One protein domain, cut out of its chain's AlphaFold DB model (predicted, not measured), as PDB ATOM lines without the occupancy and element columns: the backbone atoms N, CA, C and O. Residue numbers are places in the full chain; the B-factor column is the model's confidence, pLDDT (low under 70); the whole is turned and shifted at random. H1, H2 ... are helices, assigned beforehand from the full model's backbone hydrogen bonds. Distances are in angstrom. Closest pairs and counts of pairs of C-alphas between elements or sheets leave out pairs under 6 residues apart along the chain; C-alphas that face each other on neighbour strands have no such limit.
ATOM      1  N   CYS A  42      -5.118 -85.177  19.386       81.81
ATOM      2  CA  CYS A  42      -6.013 -84.400  20.251       81.81
ATOM      3  C   CYS A  42      -5.902 -82.871  20.011       81.81
ATOM      4  O   CYS A  42      -5.685 -82.098  20.953       81.81
ATOM      5  N   PRO A  43      -6.029 -82.388  18.753       81.94
ATOM      6  CA  PRO A  43      -5.876 -80.968  18.408       81.94
ATOM      7  C   PRO A  43      -6.926 -80.056  19.068       81.94
ATOM      8  O   PRO A  43      -6.703 -78.851  19.218       81.94
ATOM      9  N   GLU A  44      -8.072 -80.605  19.470       83.38
ATOM     10  CA  GLU A  44      -9.163 -79.888  20.128       83.38
ATOM     11  C   GLU A  44      -8.713 -79.290  21.463       83.38
ATOM     12  O   GLU A  44      -9.027 -78.133  21.753       83.38
ATOM     13  N   VAL A  45      -7.927 -80.041  22.244       82.94
ATOM     14  CA  VAL A  45      -7.389 -79.584  23.534       82.94
ATOM     15  C   VAL A  45      -6.452 -78.404  23.328       82.94
ATOM     16  O   VAL A  45      -6.590 -77.396  24.014       82.94
ATOM     17  N   SER A  46      -5.554 -78.475  22.344       80.50
ATOM     18  CA  SER A  46      -4.649 -77.365  22.011       80.50
ATOM     19  C   SER A  46      -5.421 -76.091  21.639       80.50
ATOM     20  O   SER A  46      -5.080 -74.989  22.071       80.50
ATOM     21  N   LYS A  47      -6.539 -76.232  20.913       83.62
ATOM     22  CA  LYS A  47      -7.409 -75.108  20.541       83.62
ATOM     23  C   LYS A  47      -8.159 -74.519  21.742       83.62
ATOM     24  O   LYS A  47      -8.190 -73.297  21.899       83.62
ATOM     25  N   MET A  48      -8.770 -75.362  22.574       84.75
ATOM     26  CA  MET A  48      -9.600 -74.934  23.712       84.75
ATOM     27  C   MET A  48      -8.775 -74.469  24.920       84.75
ATOM     28  O   MET A  48      -9.203 -73.578  25.646       84.75
ATOM     29  N   CYS A  49      -7.570 -75.011  25.089       84.12
ATOM     30  CA  CYS A  49      -6.598 -74.624  26.109       84.12
ATOM     31  C   CYS A  49      -5.485 -73.719  25.547       84.12
ATOM     32  O   CYS A  49      -4.403 -73.626  26.121       84.12
ATOM     33  N   SER A  50      -5.749 -73.009  24.446       69.06
ATOM     34  CA  SER A  50      -4.781 -72.154  23.731       69.06
ATOM     35  C   SER A  50      -4.203 -70.995  24.557       69.06
ATOM     36  O   SER A  50      -3.185 -70.417  24.188       69.06
ATOM     37  N   ASN A  51      -4.809 -70.680  25.706       69.44
ATOM     38  CA  ASN A  51      -4.297 -69.696  26.663       69.44
ATOM     39  C   ASN A  51      -3.077 -70.196  27.467       69.44
ATOM     40  O   ASN A  51      -2.475 -69.420  28.213       69.44
ATOM     41  N   LEU A  52      -2.718 -71.481  27.363       69.56
ATOM     42  CA  LEU A  52      -1.575 -72.063  28.064       69.56
ATOM     43  C   LEU A  52      -0.255 -71.681  27.368       69.56
ATOM     44  O   LEU A  52      -0.112 -71.773  26.151       69.56
ATOM     45  N   ARG A  53       0.729 -71.220  28.152       60.84
ATOM     46  CA  ARG A  53       2.044 -70.796  27.638       60.84
ATOM     47  C   ARG A  53       2.834 -71.998  27.113       60.84
ATOM     48  O   ARG A  53       2.815 -73.061  27.720       60.84
ATOM     49  N   SER A  54       3.631 -71.812  26.059       50.31
ATOM     50  CA  SER A  54       4.574 -72.837  25.591       50.31
ATOM     51  C   SER A  54       5.512 -73.270  26.730       50.31
ATOM     52  O   SER A  54       6.298 -72.463  27.223       50.31
ATOM     53  N   GLY A  55       5.416 -74.534  27.160       57.97
ATOM     54  CA  GLY A  55       6.183 -75.077  28.291       57.97
ATOM     55  C   GLY A  55       5.377 -75.413  29.553       57.97
ATOM     56  O   GLY A  55       5.990 -75.811  30.540       57.97
ATOM     57  N   THR A  56       4.045 -75.283  29.547       67.31
ATOM     58  CA  THR A  56       3.189 -75.796  30.633       67.31
ATOM     59  C   THR A  56       3.336 -77.305  30.818       67.31
ATOM     60  O   THR A  56       3.464 -78.046  29.844       67.31
ATOM     61  N   ASP A  57       3.330 -77.738  32.081       76.44
ATOM     62  CA  ASP A  57       3.297 -79.155  32.441       76.44
ATOM     63  C   ASP A  57       1.973 -79.810  32.005       76.44
ATOM     64  O   ASP A  57       0.951 -79.138  31.847       76.44
ATOM     65  N   ASP A  58       1.984 -81.127  31.795       79.62
ATOM     66  CA  ASP A  58       0.778 -81.860  31.388       79.62
ATOM     67  C   ASP A  58      -0.326 -81.793  32.453       79.62
ATOM     68  O   ASP A  58      -1.508 -81.856  32.124       79.62
ATOM     69  N   LEU A  59       0.036 -81.571  33.722       83.19
ATOM     70  CA  LEU A  59      -0.930 -81.375  34.800       83.19
ATOM     71  C   LEU A  59      -1.782 -80.112  34.568       83.19
ATOM     72  O   LEU A  59      -2.990 -80.161  34.760       83.19
ATOM     73  N   TYR A  60      -1.203 -79.019  34.057       84.25
ATOM     74  CA  TYR A  60      -1.926 -77.790  33.693       84.25
ATOM     75  C   TYR A  60      -2.891 -78.022  32.530       84.25
ATOM     76  O   TYR A  60      -3.980 -77.445  32.497       84.25
ATOM     77  N   VAL A  61      -2.497 -78.862  31.571       86.00
ATOM     78  CA  VAL A  61      -3.355 -79.232  30.439       86.00
ATOM     79  C   VAL A  61      -4.550 -80.040  30.941       86.00
ATOM     80  O   VAL A  61      -5.689 -79.744  30.580       86.00
ATOM     81  N   LEU A  62      -4.312 -81.003  31.834       85.19
ATOM     82  CA  LEU A  62      -5.369 -81.796  32.455       85.19
ATOM     83  C   LEU A  62      -6.315 -80.935  33.299       85.19
ATOM     84  O   LEU A  62      -7.525 -81.076  33.164       85.19
ATOM     85  N   GLU A  63      -5.809 -79.990  34.093       83.81
ATOM     86  CA  GLU A  63      -6.644 -79.034  34.838       83.81
ATOM     87  C   GLU A  63      -7.530 -78.182  33.916       83.81
ATOM     88  O   GLU A  63      -8.702 -77.948  34.220       83.81
ATOM     89  N   CYS A  64      -7.002 -77.751  32.764       86.25
ATOM     90  CA  CYS A  64      -7.795 -77.058  31.753       86.25
ATOM     91  C   CYS A  64      -8.936 -77.947  31.237       86.25
ATOM     92  O   CYS A  64     -10.091 -77.516  31.235       86.25
ATOM     93  N   ILE A  65      -8.649 -79.206  30.891       84.38
ATOM     94  CA  ILE A  65      -9.667 -80.172  30.451       84.38
ATOM     95  C   ILE A  65     -10.725 -80.393  31.541       84.38
ATOM     96  O   ILE A  65     -11.919 -80.441  31.245       84.38
ATOM     97  N   GLN A  66     -10.329 -80.441  32.818       80.25
ATOM     98  CA  GLN A  66     -11.280 -80.562  33.930       80.25
ATOM     99  C   GLN A  66     -12.227 -79.366  34.063       80.25
ATOM    100  O   GLN A  66     -13.268 -79.470  34.711       80.25
ATOM    101  N   SER A  67     -11.910 -78.224  33.456       78.88
ATOM    102  CA  SER A  67     -12.796 -77.059  33.434       78.88
ATOM    103  C   SER A  67     -13.795 -77.055  32.273       78.88
ATOM    104  O   SER A  67     -14.656 -76.179  32.236       78.88
ATOM    105  N   PHE A  68     -13.732 -78.035  31.363       80.62
ATOM    106  CA  PHE A  68     -14.612 -78.085  30.197       80.62
ATOM    107  C   PHE A  68     -16.085 -78.254  30.587       80.62
ATOM    108  O   PHE A  68     -16.425 -79.032  31.492       80.62
ATOM    109  N   THR A  69     -16.957 -77.543  29.868       75.50
ATOM    110  CA  THR A  69     -18.413 -77.700  29.949       75.50
ATOM    111  C   THR A  69     -18.853 -79.044  29.351       75.50
ATOM    112  O   THR A  69     -18.085 -79.667  28.608       75.50
ATOM    113  N   PRO A  70     -20.082 -79.517  29.635       72.69
ATOM    114  CA  PRO A  70     -20.614 -80.727  29.010       72.69
ATOM    115  C   PRO A  70     -20.535 -80.687  27.477       72.69
ATOM    116  O   PRO A  70     -20.097 -81.652  26.863       72.69
ATOM    117  N   GLU A  71     -20.851 -79.543  26.867       79.50
ATOM    118  CA  GLU A  71     -20.830 -79.366  25.412       79.50
ATOM    119  C   GLU A  71     -19.404 -79.444  24.845       79.50
ATOM    120  O   GLU A  71     -19.173 -80.033  23.789       79.50
ATOM    121  N   GLN A  72     -18.420 -78.887  25.561       82.69
ATOM    122  CA  GLN A  72     -17.011 -78.981  25.174       82.69
ATOM    123  C   GLN A  72     -16.503 -80.423  25.258       82.69
ATOM    124  O   GLN A  72     -15.818 -80.881  24.348       82.69
ATOM    125  N   LEU A  73     -16.875 -81.161  26.303       77.31
ATOM    126  CA  LEU A  73     -16.500 -82.569  26.453       77.31
ATOM    127  C   LEU A  73     -17.132 -83.472  25.392       77.31
ATOM    128  O   LEU A  73     -16.480 -84.394  24.904       77.31
ATOM    129  N   GLU A  74     -18.387 -83.209  25.026       78.62
ATOM    130  CA  GLU A  74     -19.072 -83.924  23.946       78.62
ATOM    131  C   GLU A  74     -18.429 -83.660  22.582       78.62
ATOM    132  O   GLU A  74     -18.398 -84.555  21.741       78.62
ATOM    133  N   SER A  75     -17.864 -82.465  22.381       83.75
ATOM    134  CA  SER A  75     -17.202 -82.090  21.128       83.75
ATOM    135  C   SER A  75     -15.832 -82.739  20.901       83.75
ATOM    136  O   SER A  75     -15.311 -82.668  19.789       83.75
ATOM    137  N   LEU A  76     -15.238 -83.362  21.928       83.19
ATOM    138  CA  LEU A  76     -13.960 -84.061  21.793       83.19
ATOM    139  C   LEU A  76     -14.126 -85.327  20.945       83.19
ATOM    140  O   LEU A  76     -15.075 -86.094  21.134       83.19
ATOM    141  N   THR A  77     -13.179 -85.591  20.047       83.94
ATOM    142  CA  THR A  77     -13.139 -86.872  19.338       83.94
ATOM    143  C   THR A  77     -12.803 -88.016  20.284       83.94
ATOM    144  O   THR A  77     -12.102 -87.867  21.283       83.94
ATOM    145  N   ASP A  78     -13.277 -89.200  19.933       79.69
ATOM    146  CA  ASP A  78     -13.075 -90.422  20.702       79.69
ATOM    147  C   ASP A  78     -11.594 -90.782  20.880       79.69
ATOM    148  O   ASP A  78     -11.166 -91.189  21.961       79.69
ATOM    149  N   THR A  79     -10.790 -90.533  19.845       81.88
ATOM    150  CA  THR A  79      -9.331 -90.662  19.885       81.88
ATOM    151  C   THR A  79      -8.698 -89.676  20.871       81.88
ATOM    152  O   THR A  79      -7.851 -90.072  21.674       81.88
ATOM    153  N   CYS A  80      -9.139 -88.416  20.872       84.69
ATOM    154  CA  CYS A  80      -8.652 -87.393  21.796       84.69
ATOM    155  C   CYS A  80      -9.036 -87.727  23.245       84.69
ATOM    156  O   CYS A  80      -8.176 -87.720  24.126       84.69
ATOM    157  N   LYS A  81     -10.284 -88.143  23.500       79.94
ATOM    158  CA  LYS A  81     -10.714 -88.570  24.842       79.94
ATOM    159  C   LYS A  81      -9.901 -89.760  25.368       79.94
ATOM    160  O   LYS A  81      -9.511 -89.758  26.535       79.94
ATOM    161  N   HIS A  82      -9.609 -90.749  24.520       79.69
ATOM    162  CA  HIS A  82      -8.757 -91.880  24.895       79.69
ATOM    163  C   HIS A  82      -7.322 -91.437  25.213       79.69
ATOM    164  O   HIS A  82      -6.780 -91.826  26.242       79.69
ATOM    165  N   THR A  83      -6.752 -90.549  24.393       82.50
ATOM    166  CA  THR A  83      -5.405 -89.990  24.605       82.50
ATOM    167  C   THR A  83      -5.308 -89.246  25.943       82.50
ATOM    168  O   THR A  83      -4.339 -89.422  26.682       82.50
ATOM    169  N   ILE A  84      -6.333 -88.455  26.293       81.31
ATOM    170  CA  ILE A  84      -6.441 -87.772  27.593       81.31
ATOM    171  C   ILE A  84      -6.467 -88.793  28.733       81.31
ATOM    172  O   ILE A  84      -5.774 -88.609  29.736       81.31
ATOM    173  N   TRP A  85      -7.252 -89.865  28.595       79.81
ATOM    174  CA  TRP A  85      -7.331 -90.919  29.606       79.81
ATOM    175  C   TRP A  85      -5.985 -91.627  29.804       79.81
ATOM    176  O   TRP A  85      -5.561 -91.785  30.946       79.81
ATOM    177  N   GLU A  86      -5.288 -91.991  28.724       79.00
ATOM    178  CA  GLU A  86      -3.965 -92.629  28.798       79.00
ATOM    179  C   GLU A  86      -2.949 -91.734  29.517       79.00
ATOM    180  O   GLU A  86      -2.287 -92.187  30.450       79.00
ATOM    181  N   HIS A  87      -2.883 -90.448  29.154       81.56
ATOM    182  CA  HIS A  87      -1.987 -89.484  29.802       81.56
ATOM    183  C   HIS A  87      -2.339 -89.267  31.277       81.56
ATOM    184  O   HIS A  87      -1.450 -89.214  32.126       81.56
ATOM    185  N   THR A  88      -3.631 -89.160  31.599       79.88
ATOM    186  CA  THR A  88      -4.089 -89.003  32.987       79.88
ATOM    187  C   THR A  88      -3.709 -90.225  33.817       79.88
ATOM    188  O   THR A  88      -3.180 -90.080  34.915       79.88
ATOM    189  N   SER A  89      -3.947 -91.423  33.280       79.12
ATOM    190  CA  SER A  89      -3.614 -92.687  33.932       79.12
ATOM    191  C   SER A  89      -2.111 -92.807  34.183       79.12
ATOM    192  O   SER A  89      -1.716 -93.118  35.302       79.12
ATOM    193  N   ASP A  90      -1.270 -92.490  33.189       82.06
ATOM    194  CA  ASP A  90       0.188 -92.561  33.328       82.06
ATOM    195  C   ASP A  90       0.726 -91.576  34.378       82.06
ATOM    196  O   ASP A  90       1.490 -91.975  35.258       82.06
ATOM    197  N   ILE A  91       0.276 -90.315  34.357       82.69
ATOM    198  CA  ILE A  91       0.681 -89.295  35.344       82.69
ATOM    199  C   ILE A  91       0.312 -89.715  36.769       82.69
ATOM    200  O   ILE A  91       1.058 -89.422  37.703       82.69
ATOM    201  N   MET A  92      -0.817 -90.405  36.930       83.94
ATOM    202  CA  MET A  92      -1.368 -90.795  38.228       83.94
ATOM    203  C   MET A  92      -0.829 -92.126  38.760       83.94
ATOM    204  O   MET A  92      -1.209 -92.539  39.855       83.94
ATOM    205  N   ARG A  93       0.081 -92.792  38.037       83.12
ATOM    206  CA  ARG A  93       0.801 -93.957  38.569       83.12
ATOM    207  C   ARG A  93       1.699 -93.536  39.730       83.12
ATOM    208  O   ARG A  93       2.350 -92.495  39.668       83.12
ATOM    209  N   ASP A  94       1.765 -94.367  40.766       86.75
ATOM    210  CA  ASP A  94       2.472 -94.052  42.014       86.75
ATOM    211  C   ASP A  94       3.940 -93.648  41.800       86.75
ATOM    212  O   ASP A  94       4.417 -92.713  42.440       86.75
ATOM    213  N   ASP A  95       4.649 -94.291  40.866       87.69
ATOM    214  CA  ASP A  95       6.037 -93.974  40.514       87.69
ATOM    215  C   ASP A  95       6.179 -92.582  39.881       87.69
ATOM    216  O   ASP A  95       7.091 -91.814  40.212       87.69
ATOM    217  N   ASN A  96       5.245 -92.220  39.001       87.88
ATOM    218  CA  ASN A  96       5.206 -90.905  38.372       87.88
ATOM    219  C   ASN A  96       4.801 -89.814  39.368       87.88
ATOM    220  O   ASN A  96       5.472 -88.778  39.429       87.88
ATOM    221  N   VAL A  97       3.773 -90.059  40.187       88.94
ATOM    222  CA  VAL A  97       3.346 -89.138  41.249       88.94
ATOM    223  C   VAL A  97       4.486 -88.917  42.239       88.94
ATOM    224  O   VAL A  97       4.819 -87.768  42.516       88.94
ATOM    225  N   GLN A  98       5.165 -89.971  42.702       90.12
ATOM    226  CA  GLN A  98       6.320 -89.845  43.595       90.12
ATOM    227  C   GLN A  98       7.423 -88.994  42.975       90.12
ATOM    228  O   GLN A  98       7.895 -88.048  43.605       90.12
ATOM    229  N   ARG A  99       7.801 -89.266  41.724       89.69
ATOM    230  CA  ARG A  99       8.830 -88.490  41.021       89.69
ATOM    231  C   ARG A  99       8.466 -87.005  40.914       89.69
ATOM    232  O   ARG A  99       9.328 -86.147  41.119       89.69
ATOM    233  N   LEU A 100       7.211 -86.685  40.592       88.38
ATOM    234  CA  LEU A 100       6.733 -85.303  40.480       88.38
ATOM    235  C   LEU A 100       6.647 -84.608  41.847       88.38
ATOM    236  O   LEU A 100       7.032 -83.438  41.964       88.38
ATOM    237  N   THR A 101       6.218 -85.333  42.884       89.38
ATOM    238  CA  THR A 101       6.196 -84.844  44.264       89.38
ATOM    239  C   THR A 101       7.607 -84.559  44.753       89.38
ATOM    240  O   THR A 101       7.857 -83.445  45.191       89.38
ATOM    241  N   VAL A 102       8.563 -85.481  44.613       91.25
ATOM    242  CA  VAL A 102       9.964 -85.254  45.021       91.25
ATOM    243  C   VAL A 102      10.547 -84.033  44.310       91.25
ATOM    244  O   VAL A 102      11.191 -83.195  44.942       91.25
ATOM    245  N   LYS A 103      10.268 -83.872  43.011       90.62
ATOM    246  CA  LYS A 103      10.734 -82.720  42.227       90.62
ATOM    247  C   LYS A 103      10.187 -81.378  42.737       90.62
ATOM    248  O   LYS A 103      10.892 -80.376  42.648       90.62
ATOM    249  N   THR A 104       8.948 -81.344  43.226       89.06
ATOM    250  CA  THR A 104       8.248 -80.092  43.582       89.06
ATOM    251  C   THR A 104       8.278 -79.790  45.081       89.06
ATOM    252  O   THR A 104       8.384 -78.635  45.488       89.06
ATOM    253  N   CYS A 105       8.177 -80.828  45.903       90.50
ATOM    254  CA  CYS A 105       8.098 -80.769  47.358       90.50
ATOM    255  C   CYS A 105       9.444 -81.015  48.047       90.50
ATOM    256  O   CYS A 105       9.605 -80.607  49.194       90.50
ATOM    257  N   GLY A 106      10.403 -81.644  47.358       89.94
ATOM    258  CA  GLY A 106      11.656 -82.122  47.940       89.94
ATOM    259  C   GLY A 106      11.521 -83.522  48.548       89.94
ATOM    260  O   GLY A 106      10.440 -83.923  48.985       89.94
ATOM    261  N   GLN A 107      12.628 -84.267  48.576       88.19
ATOM    262  CA  GLN A 107      12.674 -85.628  49.128       88.19
ATOM    263  C   GLN A 107      12.336 -85.642  50.626       88.19
ATOM    264  O   GLN A 107      11.549 -86.470  51.067       88.19
ATOM    265  N   ASP A 108      12.830 -84.655  51.375       84.44
ATOM    266  CA  ASP A 108      12.647 -84.533  52.826       84.44
ATOM    267  C   ASP A 108      11.166 -84.494  53.238       84.44
ATOM    268  O   ASP A 108      10.784 -84.998  54.294       84.44
ATOM    269  N   VAL A 109      10.315 -83.883  52.402       83.94
ATOM    270  CA  VAL A 109       8.866 -83.838  52.635       83.94
ATOM    271  C   VAL A 109       8.261 -85.218  52.409       83.94
ATOM    272  O   VAL A 109       7.488 -85.669  53.245       83.94
ATOM    273  N   VAL A 110       8.632 -85.904  51.328       84.19
ATOM    274  CA  VAL A 110       8.121 -87.248  51.011       84.19
ATOM    275  C   VAL A 110       8.517 -88.258  52.086       84.19
ATOM    276  O   VAL A 110       7.668 -89.024  52.535       84.19
ATOM    277  N   ASP A 111       9.763 -88.205  52.557       85.88
ATOM    278  CA  ASP A 111      10.259 -89.086  53.617       85.88
ATOM    279  C   ASP A 111       9.530 -88.839  54.945       85.88
ATOM    280  O   ASP A 111       9.238 -89.777  55.685       85.88
ATOM    281  N   LYS A 112       9.186 -87.579  55.241       88.25
ATOM    282  CA  LYS A 112       8.437 -87.214  56.450       88.25
ATOM    283  C   LYS A 112       6.988 -87.711  56.432       88.25
ATOM    284  O   LYS A 112       6.451 -87.987  57.500       88.25
ATOM    285  N   LEU A 113       6.361 -87.789  55.258       86.69
ATOM    286  CA  LEU A 113       4.980 -88.263  55.113       86.69
ATOM    287  C   LEU A 113       4.847 -89.791  55.250       86.69
ATOM    288  O   LEU A 113       3.735 -90.277  55.401       86.69
ATOM    289  N   ASP A 114       5.952 -90.550  55.182       87.94
ATOM    290  CA  ASP A 114       5.977 -92.029  55.216       87.94
ATOM    291  C   ASP A 114       5.034 -92.702  54.187       87.94
ATOM    292  O   ASP A 114       4.561 -93.827  54.361       87.94
ATOM    293  N   CYS A 115       4.776 -92.027  53.060       88.19
ATOM    294  CA  CYS A 115       3.995 -92.583  51.958       88.19
ATOM    295  C   CYS A 115       4.846 -93.543  51.119       88.19
ATOM    296  O   CYS A 115       5.886 -93.166  50.575       88.19
ATOM    297  N   LYS A 116       4.384 -94.788  50.959       86.88
ATOM    298  CA  LYS A 116       5.109 -95.836  50.223       86.88
ATOM    299  C   LYS A 116       4.518 -96.042  48.837       86.88
ATOM    300  O   LYS A 116       3.306 -96.146  48.680       86.88
ATOM    301  N   VAL A 117       5.394 -96.137  47.839       82.62
ATOM    302  CA  VAL A 117       5.013 -96.599  46.502       82.62
ATOM    303  C   VAL A 117       4.781 -98.101  46.553       82.62
ATOM    304  O   VAL A 117       5.598 -98.845  47.100       82.62
ATOM    305  N   THR A 118       3.659 -98.537  45.992       79.50
ATOM    306  CA  THR A 118       3.284 -99.951  45.911       79.50
ATOM    307  C   THR A 118       3.101-100.366  44.453       79.50
ATOM    308  O   THR A 118       3.110 -99.526  43.556       79.50
ATOM    309  N   GLU A 119       2.930-101.665  44.197       72.75
ATOM    310  CA  GLU A 119       2.535-102.153  42.865       72.75
ATOM    311  C   GLU A 119       1.087-101.773  42.504       72.75
ATOM    312  O   GLU A 119       0.671-101.887  41.352       72.75
ATOM    313  N   GLU A 120       0.309-101.315  43.484       70.12
ATOM    314  CA  GLU A 120      -1.089-100.960  43.319       70.12
ATOM    315  C   GLU A 120      -1.223 -99.493  42.912       70.12
ATOM    316  O   GLU A 120      -0.676 -98.598  43.550       70.12
ATOM    317  N   ILE A 121      -1.977 -99.241  41.842       74.19
ATOM    318  CA  ILE A 121      -2.156 -97.896  41.283       74.19
ATOM    319  C   ILE A 121      -2.847 -96.988  42.307       74.19
ATOM    320  O   ILE A 121      -3.925 -97.317  42.793       74.19
ATOM    321  N   GLY A 122      -2.282 -95.813  42.575       81.88
ATOM    322  CA  GLY A 122      -2.936 -94.754  43.336       81.88
ATOM    323  C   GLY A 122      -2.835 -94.885  44.854       81.88
ATOM    324  O   GLY A 122      -3.543 -94.164  45.558       81.88
ATOM    325  N   HIS A 123      -2.009 -95.794  45.382       86.94
ATOM    326  CA  HIS A 123      -1.805 -95.936  46.827       86.94
ATOM    327  C   HIS A 123      -0.983 -94.770  47.383       86.94
ATOM    328  O   HIS A 123      -1.389 -94.107  48.338       86.94
ATOM    329  N   PHE A 124       0.148 -94.478  46.743       89.75
ATOM    330  CA  PHE A 124       0.992 -93.338  47.080       89.75
ATOM    331  C   PHE A 124       0.255 -92.016  46.859       89.75
ATOM    332  O   PHE A 124       0.345 -91.117  47.696       89.75
ATOM    333  N   LEU A 125      -0.511 -91.918  45.762       88.19
ATOM    334  CA  LEU A 125      -1.368 -90.764  45.500       88.19
ATOM    335  C   LEU A 125      -2.328 -90.541  46.671       88.19
ATOM    336  O   LEU A 125      -2.277 -89.473  47.270       88.19
ATOM    337  N   ALA A 126      -3.125 -91.552  47.039       87.88
ATOM    338  CA  ALA A 126      -4.077 -91.463  48.148       87.88
ATOM    339  C   ALA A 126      -3.417 -90.979  49.451       87.88
ATOM    340  O   ALA A 126      -3.911 -90.042  50.071       87.88
ATOM    341  N   CYS A 127      -2.262 -91.548  49.808       90.56
ATOM    342  CA  CYS A 127      -1.516 -91.161  51.006       90.56
ATOM    343  C   CYS A 127      -1.105 -89.679  50.997       90.56
ATOM    344  O   CYS A 127      -1.290 -88.967  51.982       90.56
ATOM    345  N   ILE A 128      -0.582 -89.173  49.876       90.62
ATOM    346  CA  ILE A 128      -0.189 -87.761  49.784       90.62
ATOM    347  C   ILE A 128      -1.389 -86.823  49.914       90.62
ATOM    348  O   ILE A 128      -1.251 -85.765  50.536       90.62
ATOM    349  N   LEU A 129      -2.532 -87.179  49.318       88.94
ATOM    350  CA  LEU A 129      -3.741 -86.358  49.417       88.94
ATOM    351  C   LEU A 129      -4.183 -86.233  50.882       88.94
ATOM    352  O   LEU A 129      -4.448 -85.125  51.353       88.94
ATOM    353  N   ASP A 130      -4.139 -87.334  51.634       88.31
ATOM    354  CA  ASP A 130      -4.509 -87.363  53.053       88.31
ATOM    355  C   ASP A 130      -3.614 -86.460  53.917       88.31
ATOM    356  O   ASP A 130      -4.092 -85.784  54.831       88.31
ATOM    357  N   HIS A 131      -2.323 -86.370  53.591       89.69
ATOM    358  CA  HIS A 131      -1.366 -85.552  54.336       89.69
ATOM    359  C   HIS A 131      -1.225 -84.104  53.831       89.69
ATOM    360  O   HIS A 131      -0.371 -83.354  54.323       89.69
ATOM    361  N   ARG A 132      -2.058 -83.644  52.885       88.31
ATOM    362  CA  ARG A 132      -1.957 -82.290  52.301       88.31
ATOM    363  C   ARG A 132      -1.896 -81.173  53.351       88.31
ATOM    364  O   ARG A 132      -1.146 -80.207  53.188       88.31
ATOM    365  N   GLU A 133      -2.700 -81.264  54.408       84.56
ATOM    366  CA  GLU A 133      -2.783 -80.221  55.444       84.56
ATOM    367  C   GLU A 133      -1.553 -80.206  56.377       84.56
ATOM    368  O   GLU A 133      -1.245 -79.167  56.967       84.56
ATOM    369  N   GLU A 134      -0.803 -81.310  56.460       87.81
ATOM    370  CA  GLU A 134       0.442 -81.421  57.236       87.81
ATOM    371  C   GLU A 134       1.642 -80.778  56.522       87.81
ATOM    372  O   GLU A 134       2.640 -80.403  57.149       87.81
ATOM    373  N   VAL A 135       1.541 -80.597  55.202       88.44
ATOM    374  CA  VAL A 135       2.578 -79.980  54.373       88.44
ATOM    375  C   VAL A 135       2.611 -78.470  54.593       88.44
ATOM    376  O   VAL A 135       1.671 -77.749  54.258       88.44
ATOM    377  N   THR A 136       3.730 -77.954  55.100       87.12
ATOM    378  CA  THR A 136       3.912 -76.520  55.397       87.12
ATOM    379  C   THR A 136       4.197 -75.667  54.158       87.12
ATOM    380  O   THR A 136       3.786 -74.509  54.105       87.12
ATOM    381  N   SER A 137       4.883 -76.220  53.152       89.75
ATOM    382  CA  SER A 137       5.226 -75.510  51.913       89.75
ATOM    383  C   SER A 137       3.974 -75.212  51.086       89.75
ATOM    384  O   SER A 137       3.290 -76.128  50.632       89.75
ATOM    385  N   SER A 138       3.692 -73.929  50.843       88.44
ATOM    386  CA  SER A 138       2.549 -73.497  50.029       88.44
ATOM    387  C   SER A 138       2.664 -73.949  48.572       88.44
ATOM    388  O   SER A 138       1.657 -74.314  47.971       88.44
ATOM    389  N   THR A 139       3.879 -73.991  48.018       90.12
ATOM    390  CA  THR A 139       4.143 -74.499  46.665       90.12
ATOM    391  C   THR A 139       3.851 -75.994  46.566       90.12
ATOM    392  O   THR A 139       3.157 -76.415  45.644       90.12
ATOM    393  N   CYS A 140       4.318 -76.789  47.536       91.31
ATOM    394  CA  CYS A 140       4.042 -78.225  47.566       91.31
ATOM    395  C   CYS A 140       2.552 -78.504  47.799       91.31
ATOM    396  O   CYS A 140       1.947 -79.275  47.065       91.31
ATOM    397  N   ARG A 141       1.927 -77.810  48.759       89.38
ATOM    398  CA  ARG A 141       0.487 -77.922  49.021       89.38
ATOM    399  C   ARG A 141      -0.343 -77.558  47.789       89.38
ATOM    400  O   ARG A 141      -1.325 -78.230  47.492       89.38
ATOM    401  N   GLY A 142       0.069 -76.516  47.064       88.31
ATOM    402  CA  GLY A 142      -0.523 -76.134  45.788       88.31
ATOM    403  C   GLY A 142      -0.390 -77.246  44.754       88.31
ATOM    404  O   GLY A 142      -1.382 -77.616  44.147       88.31
ATOM    405  N   PHE A 143       0.797 -77.832  44.598       89.38
ATOM    406  CA  PHE A 143       1.016 -78.964  43.695       89.38
ATOM    407  C   PHE A 143       0.153 -80.189  44.041       89.38
ATOM    408  O   PHE A 143      -0.506 -80.721  43.151       89.38
ATOM    409  N   ILE A 144       0.080 -80.580  45.318       89.56
ATOM    410  CA  ILE A 144      -0.794 -81.671  45.779       89.56
ATOM    411  C   ILE A 144      -2.253 -81.359  45.431       89.56
ATOM    412  O   ILE A 144      -2.938 -82.195  44.862       89.56
ATOM    413  N   GLN A 145      -2.705 -80.123  45.648       87.31
ATOM    414  CA  GLN A 145      -4.062 -79.708  45.293       87.31
ATOM    415  C   GLN A 145      -4.354 -79.772  43.780       87.31
ATOM    416  O   GLN A 145      -5.487 -80.035  43.372       87.31
ATOM    417  N   ARG A 146      -3.348 -79.537  42.929       87.38
ATOM    418  CA  ARG A 146      -3.478 -79.722  41.472       87.38
ATOM    419  C   ARG A 146      -3.632 -81.207  41.123       87.38
ATOM    420  O   ARG A 146      -4.476 -81.552  40.298       87.38
ATOM    421  N   LEU A 147      -2.869 -82.086  41.786       87.62
ATOM    422  CA  LEU A 147      -3.028 -83.541  41.662       87.62
ATOM    423  C   LEU A 147      -4.420 -83.998  42.119       87.62
ATOM    424  O   LEU A 147      -5.063 -84.749  41.392       87.62
ATOM    425  N   GLU A 148      -4.910 -83.503  43.261       85.06
ATOM    426  CA  GLU A 148      -6.258 -83.791  43.783       85.06
ATOM    427  C   GLU A 148      -7.340 -83.497  42.749       85.06
ATOM    428  O   GLU A 148      -8.192 -84.342  42.483       85.06
ATOM    429  N   TRP A 149      -7.295 -82.313  42.126       83.06
ATOM    430  CA  TRP A 149      -8.297 -81.925  41.135       83.06
ATOM    431  C   TRP A 149      -8.344 -82.928  39.978       83.06
ATOM    432  O   TRP A 149      -9.414 -83.422  39.615       83.06
ATOM    433  N   VAL A 150      -7.189 -83.270  39.412       82.75
ATOM    434  CA  VAL A 150      -7.145 -84.198  38.283       82.75
ATOM    435  C   VAL A 150      -7.533 -85.617  38.721       82.75
ATOM    436  O   VAL A 150      -8.310 -86.269  38.022       82.75
ATOM    437  N   ALA A 151      -7.095 -86.072  39.897       82.25
ATOM    438  CA  ALA A 151      -7.414 -87.394  40.435       82.25
ATOM    439  C   ALA A 151      -8.913 -87.573  40.726       82.25
ATOM    440  O   ALA A 151      -9.492 -88.610  40.405       82.25
ATOM    441  N   PHE A 152      -9.590 -86.553  41.263       78.38
ATOM    442  CA  PHE A 152     -11.022 -86.626  41.586       78.38
ATOM    443  C   PHE A 152     -11.948 -86.609  40.367       78.38
ATOM    444  O   PHE A 152     -13.146 -86.871  40.500       78.38
ATOM    445  N   SER A 153     -11.409 -86.374  39.169       73.88
ATOM    446  CA  SER A 153     -12.159 -86.587  37.929       73.88
ATOM    447  C   SER A 153     -12.464 -88.067  37.667       73.88
ATOM    448  O   SER A 153     -13.477 -88.394  37.042       73.88
ATOM    449  N   ASP A 154     -11.628 -88.966  38.192       74.94
ATOM    450  CA  ASP A 154     -11.782 -90.406  38.072       74.94
ATOM    451  C   ASP A 154     -11.204 -91.109  39.306       74.94
ATOM    452  O   ASP A 154     -10.032 -91.465  39.367       74.94
ATOM    453  N   PHE A 155     -12.057 -91.355  40.299       73.88
ATOM    454  CA  PHE A 155     -11.684 -92.025  41.549       73.88
ATOM    455  C   PHE A 155     -11.118 -93.448  41.338       73.88
ATOM    456  O   PHE A 155     -10.572 -94.022  42.277       73.88
ATOM    457  N   ARG A 156     -11.202 -94.027  40.124       71.94
ATOM    458  CA  ARG A 156     -10.485 -95.272  39.783       71.94
ATOM    459  C   ARG A 156      -8.971 -95.132  39.922       71.94
ATOM    460  O   ARG A 156      -8.285 -96.129  40.104       71.94
ATOM    461  N   LEU A 157      -8.475 -93.899  39.870       74.06
ATOM    462  CA  LEU A 157      -7.081 -93.536  40.097       74.06
ATOM    463  C   LEU A 157      -6.692 -93.593  41.585       74.06
ATOM    464  O   LEU A 157      -5.533 -93.391  41.916       74.06
ATOM    465  N   ILE A 158      -7.644 -93.882  42.481       80.44
ATOM    466  CA  ILE A 158      -7.441 -94.044  43.922       80.44
ATOM    467  C   ILE A 158      -7.610 -95.535  44.246       80.44
ATOM    468  O   ILE A 158      -8.696 -96.003  44.597       80.44
TER     469      ILE A 158
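This is residues 42 to 158 of the 545 residues of an uncharacterized protein of Phlebotomus papatasi (UniProt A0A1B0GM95). Two lobes of short helices lie end to end along the longest axis: a tighter one in which H5, H7 and H8 pack as a triangle with H6 at the far end, and a looser one of H1, H2, H3 and H4, whose helices touch none of each other. H8 reaches towards the looser lobe and packs on H2 with residues 146 to 150, while H3 lies at the far end of that lobe. The printed part has 117 residues with eight named helices, H1 to H8 in order along the chain, and no named strand; the class is all helix. The whole is compact, with a radius of gyration of the C-alphas of 14.9 A and spans of 44 by 29 by 21 A.

H1 runs from residue 43, with its C-alpha at (-5.876, -80.968, 18.408), to residue 48. H2 is residues 58 to 66, 12.4 A long, and H3 is residues 70 to 74. H4, residues 78 to 91, measures 20.1 A from first to last C-alpha. H5, residues 94 to 105, begins at C-alpha (2.472, -94.052, 42.014) and measures 15.4 A. H6 is residues 107 to 113 and H7 is residues 123 to 130. H8, residues 138 to 152, measures 20.7 A and ends at C-alpha (-11.022, -86.626, 41.586).

H5 and H8 are the hub, touching three helices each. They touch each other at a shallow tilt of 26 degrees, opposite ways, through residues 101 to 105 and 139 to 144; the closest C-alphas, of Cys 105 and Cys 140, are 4.8 A apart. H7 touches H5 at a steep tilt of 40 degrees, closest at the C-alphas of Asp 94 and Phe 124, 5.3 A. H7 also touches H8 at a steep tilt of 60 degrees, with the C-alphas of Leu 129 and Ile 144 closest at 6.6 A. H6 only just touches H5, only at the corner by their link, with 3 pairs of C-alphas within 8 A; the closest are those of Val 102 and Val 110, 6.6 A. H2 touches H8 at a steep tilt of 52 degrees, closest at the C-alphas of Glu 63 and Val 150, 6.2 A. H4 is close to but not clearly touching H1, H2, H5 and H8; for instance, the C-alphas of Leu 62 and Thr 88, the closest of H2 and H4, are 7.3 A apart. H3 is only just apart from H2, at 8.3 A. In each of the eight helices, every O i to N i+4 pair is within hydrogen-bond range.

The two C-alphas farthest apart, of Ser 75 and Lys 112, are 43.9 A apart. The printed part has no cut and no long link. The mean pLDDT of the printed part is 82.7; residues 50 to 56 are under 70.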